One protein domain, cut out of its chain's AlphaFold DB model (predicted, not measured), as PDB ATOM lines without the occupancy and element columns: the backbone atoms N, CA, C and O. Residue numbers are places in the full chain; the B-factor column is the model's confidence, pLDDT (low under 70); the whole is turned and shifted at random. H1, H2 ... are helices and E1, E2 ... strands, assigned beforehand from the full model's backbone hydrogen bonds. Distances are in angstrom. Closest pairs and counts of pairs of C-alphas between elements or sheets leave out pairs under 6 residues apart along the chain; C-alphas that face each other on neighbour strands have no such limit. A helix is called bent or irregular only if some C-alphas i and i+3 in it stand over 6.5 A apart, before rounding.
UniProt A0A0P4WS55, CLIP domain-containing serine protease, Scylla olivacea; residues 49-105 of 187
ATOM      1  N   CYS A  49      37.097  -1.364  -0.808       88.94
ATOM      2  CA  CYS A  49      38.261  -0.723  -1.417       88.94
ATOM      3  C   CYS A  49      38.747   0.435  -0.538       88.94
ATOM      4  O   CYS A  49      38.016   0.906   0.331       88.94
ATOM      5  N   VAL A  50      39.962   0.923  -0.780       88.19
ATOM      6  CA  VAL A  50      40.501   2.114  -0.109       88.19
ATOM      7  C   VAL A  50      40.652   3.222  -1.145       88.19
ATOM      8  O   VAL A  50      41.159   3.001  -2.246       88.19
ATOM      9  N   THR A  51      40.150   4.414  -0.833       82.88
ATOM     10  CA  THR A  51      40.297   5.577  -1.711       82.88
ATOM     11  C   THR A  51      41.757   6.045  -1.734       82.88
ATOM     12  O   THR A  51      42.489   5.803  -0.776       82.88
ATOM     13  N   PRO A  52      42.197   6.796  -2.761       81.62
ATOM     14  CA  PRO A  52      43.551   7.364  -2.791       81.62
ATOM     15  C   PRO A  52      43.899   8.257  -1.589       81.62
ATOM     16  O   PRO A  52      45.067   8.531  -1.352       81.62
ATOM     17  N   ASN A  53      42.889   8.706  -0.836       83.25
ATOM     18  CA  ASN A  53      43.047   9.532   0.356       83.25
ATOM     19  C   ASN A  53      43.147   8.697   1.652       83.25
ATOM     20  O   ASN A  53      43.181   9.272   2.733       83.25
ATOM     21  N   GLY A  54      43.150   7.361   1.566       82.62
ATOM     22  CA  GLY A  54      43.243   6.455   2.718       82.62
ATOM     23  C   GLY A  54      41.904   6.076   3.362       82.62
ATOM     24  O   GLY A  54      41.882   5.310   4.318       82.62
ATOM     25  N   GLU A  55      40.776   6.571   2.850       82.94
ATOM     26  CA  GLU A  55      39.452   6.260   3.409       82.94
ATOM     27  C   GLU A  55      38.933   4.906   2.920       82.94
ATOM     28  O   GLU A  55      39.057   4.583   1.736       82.94
ATOM     29  N   SER A  56      38.271   4.150   3.798       87.06
ATOM     30  CA  SER A  56      37.580   2.920   3.419       87.06
ATOM     31  C   SER A  56      36.313   3.204   2.601       87.06
ATOM     32  O   SER A  56      35.585   4.185   2.793       87.06
ATOM     33  N   GLY A  57      36.049   2.329   1.639       89.19
ATOM     34  CA  GLY A  57      34.984   2.492   0.668       89.19
ATOM     35  C   GLY A  57      34.516   1.174   0.069       89.19
ATOM     36  O   GLY A  57      34.981   0.093   0.426       89.19
ATOM     37  N   ARG A  58      33.566   1.276  -0.861       89.62
ATOM     38  CA  ARG A  58      32.990   0.146  -1.591       89.62
ATOM     39  C   ARG A  58      33.163   0.330  -3.091       89.62
ATOM     40  O   ARG A  58      32.905   1.413  -3.620       89.62
ATOM     41  N   CYS A  59      33.550  -0.734  -3.783       88.94
ATOM     42  CA  CYS A  59      33.610  -0.765  -5.238       88.94
ATOM     43  C   CYS A  59      32.210  -0.697  -5.835       88.94
ATOM     44  O   CYS A  59      31.435  -1.647  -5.727       88.94
ATOM     45  N   GLN A  60      31.883   0.424  -6.470       86.19
ATOM     46  CA  GLN A  60      30.554   0.673  -7.018       86.19
ATOM     47  C   GLN A  60      30.622   1.302  -8.404       86.19
ATOM     48  O   GLN A  60      31.622   1.906  -8.792       86.19
ATOM     49  N   SER A  61      29.545   1.152  -9.173       82.75
ATOM     50  CA  SER A  61      29.412   1.816 -10.465       82.75
ATOM     51  C   SER A  61      29.308   3.338 -10.293       82.75
ATOM     52  O   SER A  61      29.000   3.858  -9.217       82.75
ATOM     53  N   PHE A  62      29.543   4.063 -11.386       80.19
ATOM     54  CA  PHE A  62      29.502   5.525 -11.406       80.19
ATOM     55  C   PHE A  62      28.170   6.106 -10.882       80.19
ATOM     56  O   PHE A  62      28.166   7.130 -10.203       80.19
ATOM     57  N   SER A  63      27.040   5.460 -11.181       72.56
ATOM     58  CA  SER A  63      25.697   5.903 -10.779       72.56
ATOM     59  C   SER A  63      25.350   5.593  -9.321       72.56
ATOM     60  O   SER A  63      24.535   6.304  -8.734       72.56
ATOM     61  N   SER A  64      25.974   4.577  -8.724       78.38
ATOM     62  CA  SER A  64      25.667   4.115  -7.363       78.38
ATOM     63  C   SER A  64      26.458   4.842  -6.266       78.38
ATOM     64  O   SER A  64      26.255   4.596  -5.079       78.38
ATOM     65  N   CYS A  65      27.344   5.775  -6.635       84.06
ATOM     66  CA  CYS A  65      28.124   6.573  -5.692       84.06
ATOM     67  C   CYS A  65      27.720   8.052  -5.729       84.06
ATOM     68  O   CYS A  65      27.917   8.738  -6.737       84.06
ATOM     69  N   GLY A  66      27.222   8.583  -4.609       84.31
ATOM     70  CA  GLY A  66      26.847   9.994  -4.483       84.31
ATOM     71  C   GLY A  66      28.019  10.954  -4.720       84.31
ATOM     72  O   GLY A  66      27.823  12.006  -5.327       84.31
ATOM     73  N   ALA A  67      29.240  10.546  -4.351       83.50
ATOM     74  CA  ALA A  67      30.454  11.352  -4.509       83.50
ATOM     75  C   ALA A  67      30.805  11.639  -5.978       83.50
ATOM     76  O   ALA A  67      31.411  12.664  -6.283       83.50
ATOM     77  N   TYR A  68      30.432  10.740  -6.896       85.00
ATOM     78  CA  TYR A  68      30.765  10.860  -8.320       85.00
ATOM     79  C   TYR A  68      29.557  11.236  -9.183       85.00
ATOM     80  O   TYR A  68      29.736  11.722 -10.298       85.00
ATOM     81  N   ALA A  69      28.334  11.101  -8.662       78.31
ATOM     82  CA  ALA A  69      27.104  11.435  -9.376       78.31
ATOM     83  C   ALA A  69      27.096  12.876  -9.928       78.31
ATOM     84  O   ALA A  69      26.651  13.110 -11.054       78.31
ATOM     85  N   SER A  70      27.643  13.840  -9.180       78.00
ATOM     86  CA  SER A  70      27.754  15.246  -9.599       78.00
ATOM     87  C   SER A  70      28.763  15.462 -10.736       78.00
ATOM     88  O   SER A  70      28.559  16.336 -11.581       78.00
ATOM     89  N   LEU A  71      29.803  14.624 -10.816       82.12
ATOM     90  CA  LEU A  71      30.870  14.705 -11.816       82.12
ATOM     91  C   LEU A  71      30.444  14.180 -13.194       82.12
ATOM     92  O   LEU A  71      31.149  14.420 -14.176       82.12
ATOM     93  N   ARG A  72      29.271  13.530 -13.307       84.12
ATOM     94  CA  ARG A  72      28.761  12.956 -14.571       84.12
ATOM     95  C   ARG A  72      28.723  13.976 -15.700       84.12
ATOM     96  O   ARG A  72      29.094  13.680 -16.830       84.12
ATOM     97  N   ARG A  73      28.276  15.192 -15.379       86.06
ATOM     98  CA  ARG A  73      28.110  16.289 -16.344       86.06
ATOM     99  C   ARG A  73      29.446  16.849 -16.836       86.06
ATOM    100  O   ARG A  73      29.493  17.481 -17.884       86.06
ATOM    101  N   SER A  74      30.530  16.592 -16.109       86.50
ATOM    102  CA  SER A  74      31.861  17.135 -16.385       86.50
ATOM    103  C   SER A  74      32.857  16.078 -16.864       86.50
ATOM    104  O   SER A  74      34.049  16.364 -16.916       86.50
ATOM    105  N   LEU A  75      32.388  14.891 -17.270       84.00
ATOM    106  CA  LEU A  75      33.235  13.823 -17.818       84.00
ATOM    107  C   LEU A  75      33.992  14.233 -19.093       84.00
ATOM    108  O   LEU A  75      35.036  13.665 -19.383       84.00
ATOM    109  N   HIS A  76      33.524  15.254 -19.815       88.94
ATOM    110  CA  HIS A  76      34.241  15.830 -20.958       88.94
ATOM    111  C   HIS A  76      35.530  16.570 -20.561       88.94
ATOM    112  O   HIS A  76      36.367  16.845 -21.416       88.94
ATOM    113  N   ARG A  77      35.712  16.919 -19.277       92.44
ATOM    114  CA  ARG A  77      36.924  17.599 -18.808       92.44
ATOM    115  C   ARG A  77      38.032  16.576 -18.513       92.44
ATOM    116  O   ARG A  77      37.831  15.702 -17.666       92.44
ATOM    117  N   PRO A  78      39.233  16.716 -19.105       90.56
ATOM    118  CA  PRO A  78      40.330  15.764 -18.912       90.56
ATOM    119  C   PRO A  78      40.792  15.674 -17.451       90.56
ATOM    120  O   PRO A  78      41.133  14.589 -16.980       90.56
ATOM    121  N   SER A  79      40.711  16.771 -16.694       89.88
ATOM    122  CA  SER A  79      41.019  16.797 -15.258       89.88
ATOM    123  C   SER A  79      40.120  15.855 -14.446       89.88
ATOM    124  O   SER A  79      40.595  15.170 -13.544       89.88
ATOM    125  N   VAL A  80      38.831  15.769 -14.797       88.19
ATOM    126  CA  VAL A  80      37.860  14.897 -14.117       88.19
ATOM    127  C   VAL A  80      38.110  13.435 -14.477       88.19
ATOM    128  O   VAL A  80      38.109  12.578 -13.598       88.19
ATOM    129  N   LEU A  81      38.397  13.136 -15.746       86.44
ATOM    130  CA  LEU A  81      38.744  11.776 -16.165       86.44
ATOM    131  C   LEU A  81      40.017  11.274 -15.477       86.44
ATOM    132  O   LEU A  81      40.053  10.133 -15.024       86.44
ATOM    133  N   ASN A  82      41.037  12.123 -15.347       89.38
ATOM    134  CA  ASN A  82      42.266  11.777 -14.631       89.38
ATOM    135  C   ASN A  82      42.002  11.508 -13.145       89.38
ATOM    136  O   ASN A  82      42.482  10.509 -12.613       89.38
ATOM    137  N   PHE A  83      41.170  12.331 -12.506       88.06
ATOM    138  CA  PHE A  83      40.737  12.111 -11.126       88.06
ATOM    139  C   PHE A  83      40.003  10.770 -10.939       88.06
ATOM    140  O   PHE A  83      40.271  10.045  -9.981       88.06
ATOM    141  N   LEU A  84      39.099  10.411 -11.857       87.06
ATOM    142  CA  LEU A  84      38.341   9.156 -11.780       87.06
ATOM    143  C   LEU A  84      39.208   7.925 -12.084       87.06
ATOM    144  O   LEU A  84      39.000   6.875 -11.479       87.06
ATOM    145  N   ARG A  85      40.206   8.043 -12.971       87.25
ATOM    146  CA  ARG A  85      41.131   6.945 -13.315       87.25
ATOM    147  C   ARG A  85      41.888   6.409 -12.103       87.25
ATOM    148  O   ARG A  85      41.990   5.195 -11.964       87.25
ATOM    149  N   GLY A  86      42.343   7.287 -11.208       84.38
ATOM    150  CA  GLY A  86      43.038   6.896  -9.973       84.38
ATOM    151  C   GLY A  86      42.149   6.211  -8.929       84.38
ATOM    152  O   GLY A  86      42.638   5.795  -7.887       84.38
ATOM    153  N   ARG A  87      40.839   6.109  -9.178       89.44
ATOM    154  CA  ARG A  87      39.849   5.539  -8.252       89.44
ATOM    155  C   ARG A  87      39.209   4.265  -8.792       89.44
ATOM    156  O   ARG A  87      38.278   3.754  -8.176       89.44
ATOM    157  N   ILE A  88      39.665   3.760  -9.938       87.50
ATOM    158  CA  ILE A  88      39.158   2.518 -10.523       87.50
ATOM    159  C   ILE A  88      39.615   1.355  -9.655       87.50
ATOM    160  O   ILE A  88      40.808   1.113  -9.524       87.50
ATOM    161  N   CYS A  89      38.657   0.619  -9.106       87.75
ATOM    162  CA  CYS A  89      38.947  -0.579  -8.329       87.75
ATOM    163  C   CYS A  89      38.613  -1.868  -9.091       87.75
ATOM    164  O   CYS A  89      39.159  -2.920  -8.778       87.75
ATOM    165  N   ARG A  90      37.755  -1.801 -10.125       84.75
ATOM    166  CA  ARG A  90      37.475  -2.947 -11.005       84.75
ATOM    167  C   ARG A  90      37.059  -2.510 -12.409       84.75
ATOM    168  O   ARG A  90      36.349  -1.518 -12.585       84.75
ATOM    169  N   ARG A  91      37.446  -3.294 -13.414       84.19
ATOM    170  CA  ARG A  91      36.931  -3.203 -14.788       84.19
ATOM    171  C   ARG A  91      36.197  -4.500 -15.121       84.19
ATOM    172  O   ARG A  91      36.794  -5.566 -15.049       84.19
ATOM    173  N   LEU A  92      34.907  -4.411 -15.440       74.00
ATOM    174  CA  LEU A  92      34.062  -5.560 -15.780       74.00
ATOM    175  C   LEU A  92      33.427  -5.346 -17.149       74.00
ATOM    176  O   LEU A  92      32.515  -4.532 -17.253       74.00
ATOM    177  N   ARG A  93      33.866  -6.087 -18.175       74.00
ATOM    178  CA  ARG A  93      33.384  -5.961 -19.568       74.00
ATOM    179  C   ARG A  93      33.309  -4.484 -20.012       74.00
ATOM    180  O   ARG A  93      34.343  -3.888 -20.290       74.00
ATOM    181  N   HIS A  94      32.111  -3.885 -19.990       71.94
ATOM    182  CA  HIS A  94      31.822  -2.493 -20.374       71.94
ATOM    183  C   HIS A  94      31.554  -1.535 -19.195       71.94
ATOM    184  O   HIS A  94      31.264  -0.361 -19.405       71.94
ATOM    185  N   THR A  95      31.637  -2.009 -17.951       68.94
ATOM    186  CA  THR A  95      31.347  -1.227 -16.740       68.94
ATOM    187  C   THR A  95      32.604  -1.020 -15.902       68.94
ATOM    188  O   THR A  95      33.251  -1.967 -15.440       68.94
ATOM    189  N   VAL A  96      32.930   0.244 -15.649       82.50
ATOM    190  CA  VAL A  96      34.019   0.637 -14.750       82.50
ATOM    191  C   VAL A  96      33.459   0.856 -13.349       82.50
ATOM    192  O   VAL A  96      32.504   1.612 -13.166       82.50
ATOM    193  N   HIS A  97      34.065   0.197 -12.365       87.94
ATOM    194  CA  HIS A  97      33.743   0.378 -10.956       87.94
ATOM    195  C   HIS A  97      34.799   1.257 -10.300       87.94
ATOM    196  O   HIS A  97      36.007   1.078 -10.494       87.94
ATOM    197  N   LEU A  98      34.319   2.206  -9.513       89.38
ATOM    198  CA  LEU A  98      35.116   3.168  -8.782       89.38
ATOM    199  C   LEU A  98      35.013   2.881  -7.290       89.38
ATOM    200  O   LEU A  98      33.972   2.446  -6.792       89.38
ATOM    201  N   CYS A  99      36.086   3.172  -6.568       91.31
ATOM    202  CA  CYS A  99      36.068   3.111  -5.126       91.31
ATOM    203  C   CYS A  99      35.249   4.275  -4.571       91.31
ATOM    204  O   CYS A  99      35.645   5.432  -4.702       91.31
ATOM    205  N   CYS A 100      34.087   3.984  -3.993       90.50
ATOM    206  CA  CYS A 100      33.192   4.973  -3.408       90.50
ATOM    207  C   CYS A 100      33.418   5.053  -1.892       90.50
ATOM    208  O   CYS A 100      33.268   4.020  -1.238       90.50
ATOM    209  N   PRO A 101      33.744   6.221  -1.313       88.62
ATOM    210  CA  PRO A 101      33.930   6.339   0.133       88.62
ATOM    211  C   PRO A 101      32.634   6.002   0.877       88.62
ATOM    212  O   PRO A 101      31.546   6.351   0.407       88.62
ATOM    213  N   ALA A 102      32.751   5.345   2.037       82.44
ATOM    214  CA  ALA A 102      31.608   4.846   2.810       82.44
ATOM    215  C   ALA A 102      30.549   5.926   3.112       82.44
ATOM    216  O   ALA A 102      29.351   5.663   3.041       82.44
ATOM    217  N   SER A 103      30.996   7.164   3.339       79.12
ATOM    218  CA  SER A 103      30.166   8.351   3.589       79.12
ATOM    219  C   SER A 103      29.228   8.741   2.440       79.12
ATOM    220  O   SER A 103      28.264   9.468   2.653       79.12
ATOM    221  N   ASN A 104      29.505   8.289   1.216       77.62
ATOM    222  CA  ASN A 104      28.790   8.696   0.003       77.62
ATOM    223  C   ASN A 104      28.234   7.510  -0.790       77.62
ATOM    224  O   ASN A 104      27.856   7.645  -1.963       77.62
ATOM    225  N   ILE A 105      28.181   6.339  -0.162       77.94
ATOM    226  CA  ILE A 105      27.507   5.181  -0.724       77.94
ATOM    227  C   ILE A 105      26.010   5.487  -0.760       77.94
ATOM    228  O   ILE A 105      25.389   5.707   0.277       77.94
TER     229      ILE A 105
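Overview. This is residues 49 to 105 of the 187 residues of the protein "CLIP domain-containing serine protease" of Scylla olivacea (UniProt A0A0P4WS55). A small antiparallel sheet of three strands, with E3 in the middle between E1 and E2, has a loose pair of short helices reaching away from it. H1 runs out from the sheet, the chain turns at residues 75 to 77, and H2 runs back toward E2; each helix meets the sheet only with the end nearer to it. The printed part has 57 residues, with two named helices and three named strands in the order E1 H1 H2 E2 E3; the sheet's order is E1 - E3 - E2, and the class is mixed, helices and strands. The whole is compact, with a radius of gyration of the C-alphas of 10.6 A, and spans 28 by 24 by 17 A.

Along the chain. Start at Cys 49, where residues 49 to 50 form a short antiparallel pairing with residues 56 to 57 of E1. Find C-alpha 56 at (37.580, 2.920, 3.419); from there strand E1, residues 56 to 61, runs 16.1 A. Helix H1, residues 66 to 74, is 14.8 A long; it is irregular, but only just, with C-alphas 67 and 70 being 7.0 A apart. Look for C-alpha 78 at (40.330, 15.764, -18.912), where helix H2, residues 78 to 85, begins; it is 10.5 A long. Strand E2, residues 88 to 92, runs 10.9 A. Strand E3, residues 95 to 101, runs 18.7 A and ends at C-alpha 101, (33.930, 6.339, 0.133).

Arrangement. Begin with edge strand E1, which is antiparallel to inner strand E3 at 152 degrees; look at N 58 and O 100, 2.8 A apart, and N 98 and O 60, also 2.8 A. The C-alphas of Gly 57 and Pro 101 face each other at 4.0 A. H1 is on the sheet but only grazes it, with residues 66 to 69; its closest C-alphas to E3 are those of Ala 67 and Cys 100, 7.0 A apart. H1 and H2 are close but not clearly touching, their closest C-alphas being those of Ser 74 and Val 80 at 6.8 A. They run opposite ways at a shallow tilt of 33 degrees, only just short of steep. H2 is only just on the sheet, with 5 pairs of C-alphas within 10 A, and only grazes it with residues 84 to 85. E2, the other edge strand, forms a hairpin with E3, antiparallel at 151 degrees; find N 95 and O 92 at 2.8 A, and N 97 and O 90 at 2.9 A. In H2 every O i to N i+4 pair is within hydrogen-bond range; in H1 it is 0 of 5, while 4 of 6 O i to N i+3 pairs are.

Size, cuts and confidence. The C-alphas farthest apart are those of Ser 56 and His 76, 27.8 A. The printed part has no cut, and the links E1 to H1, H1 to H2, H2 to E2 and E2 to E3 are tight. The mean pLDDT of the printed part is 84.3, and residue 95 is the one under 70.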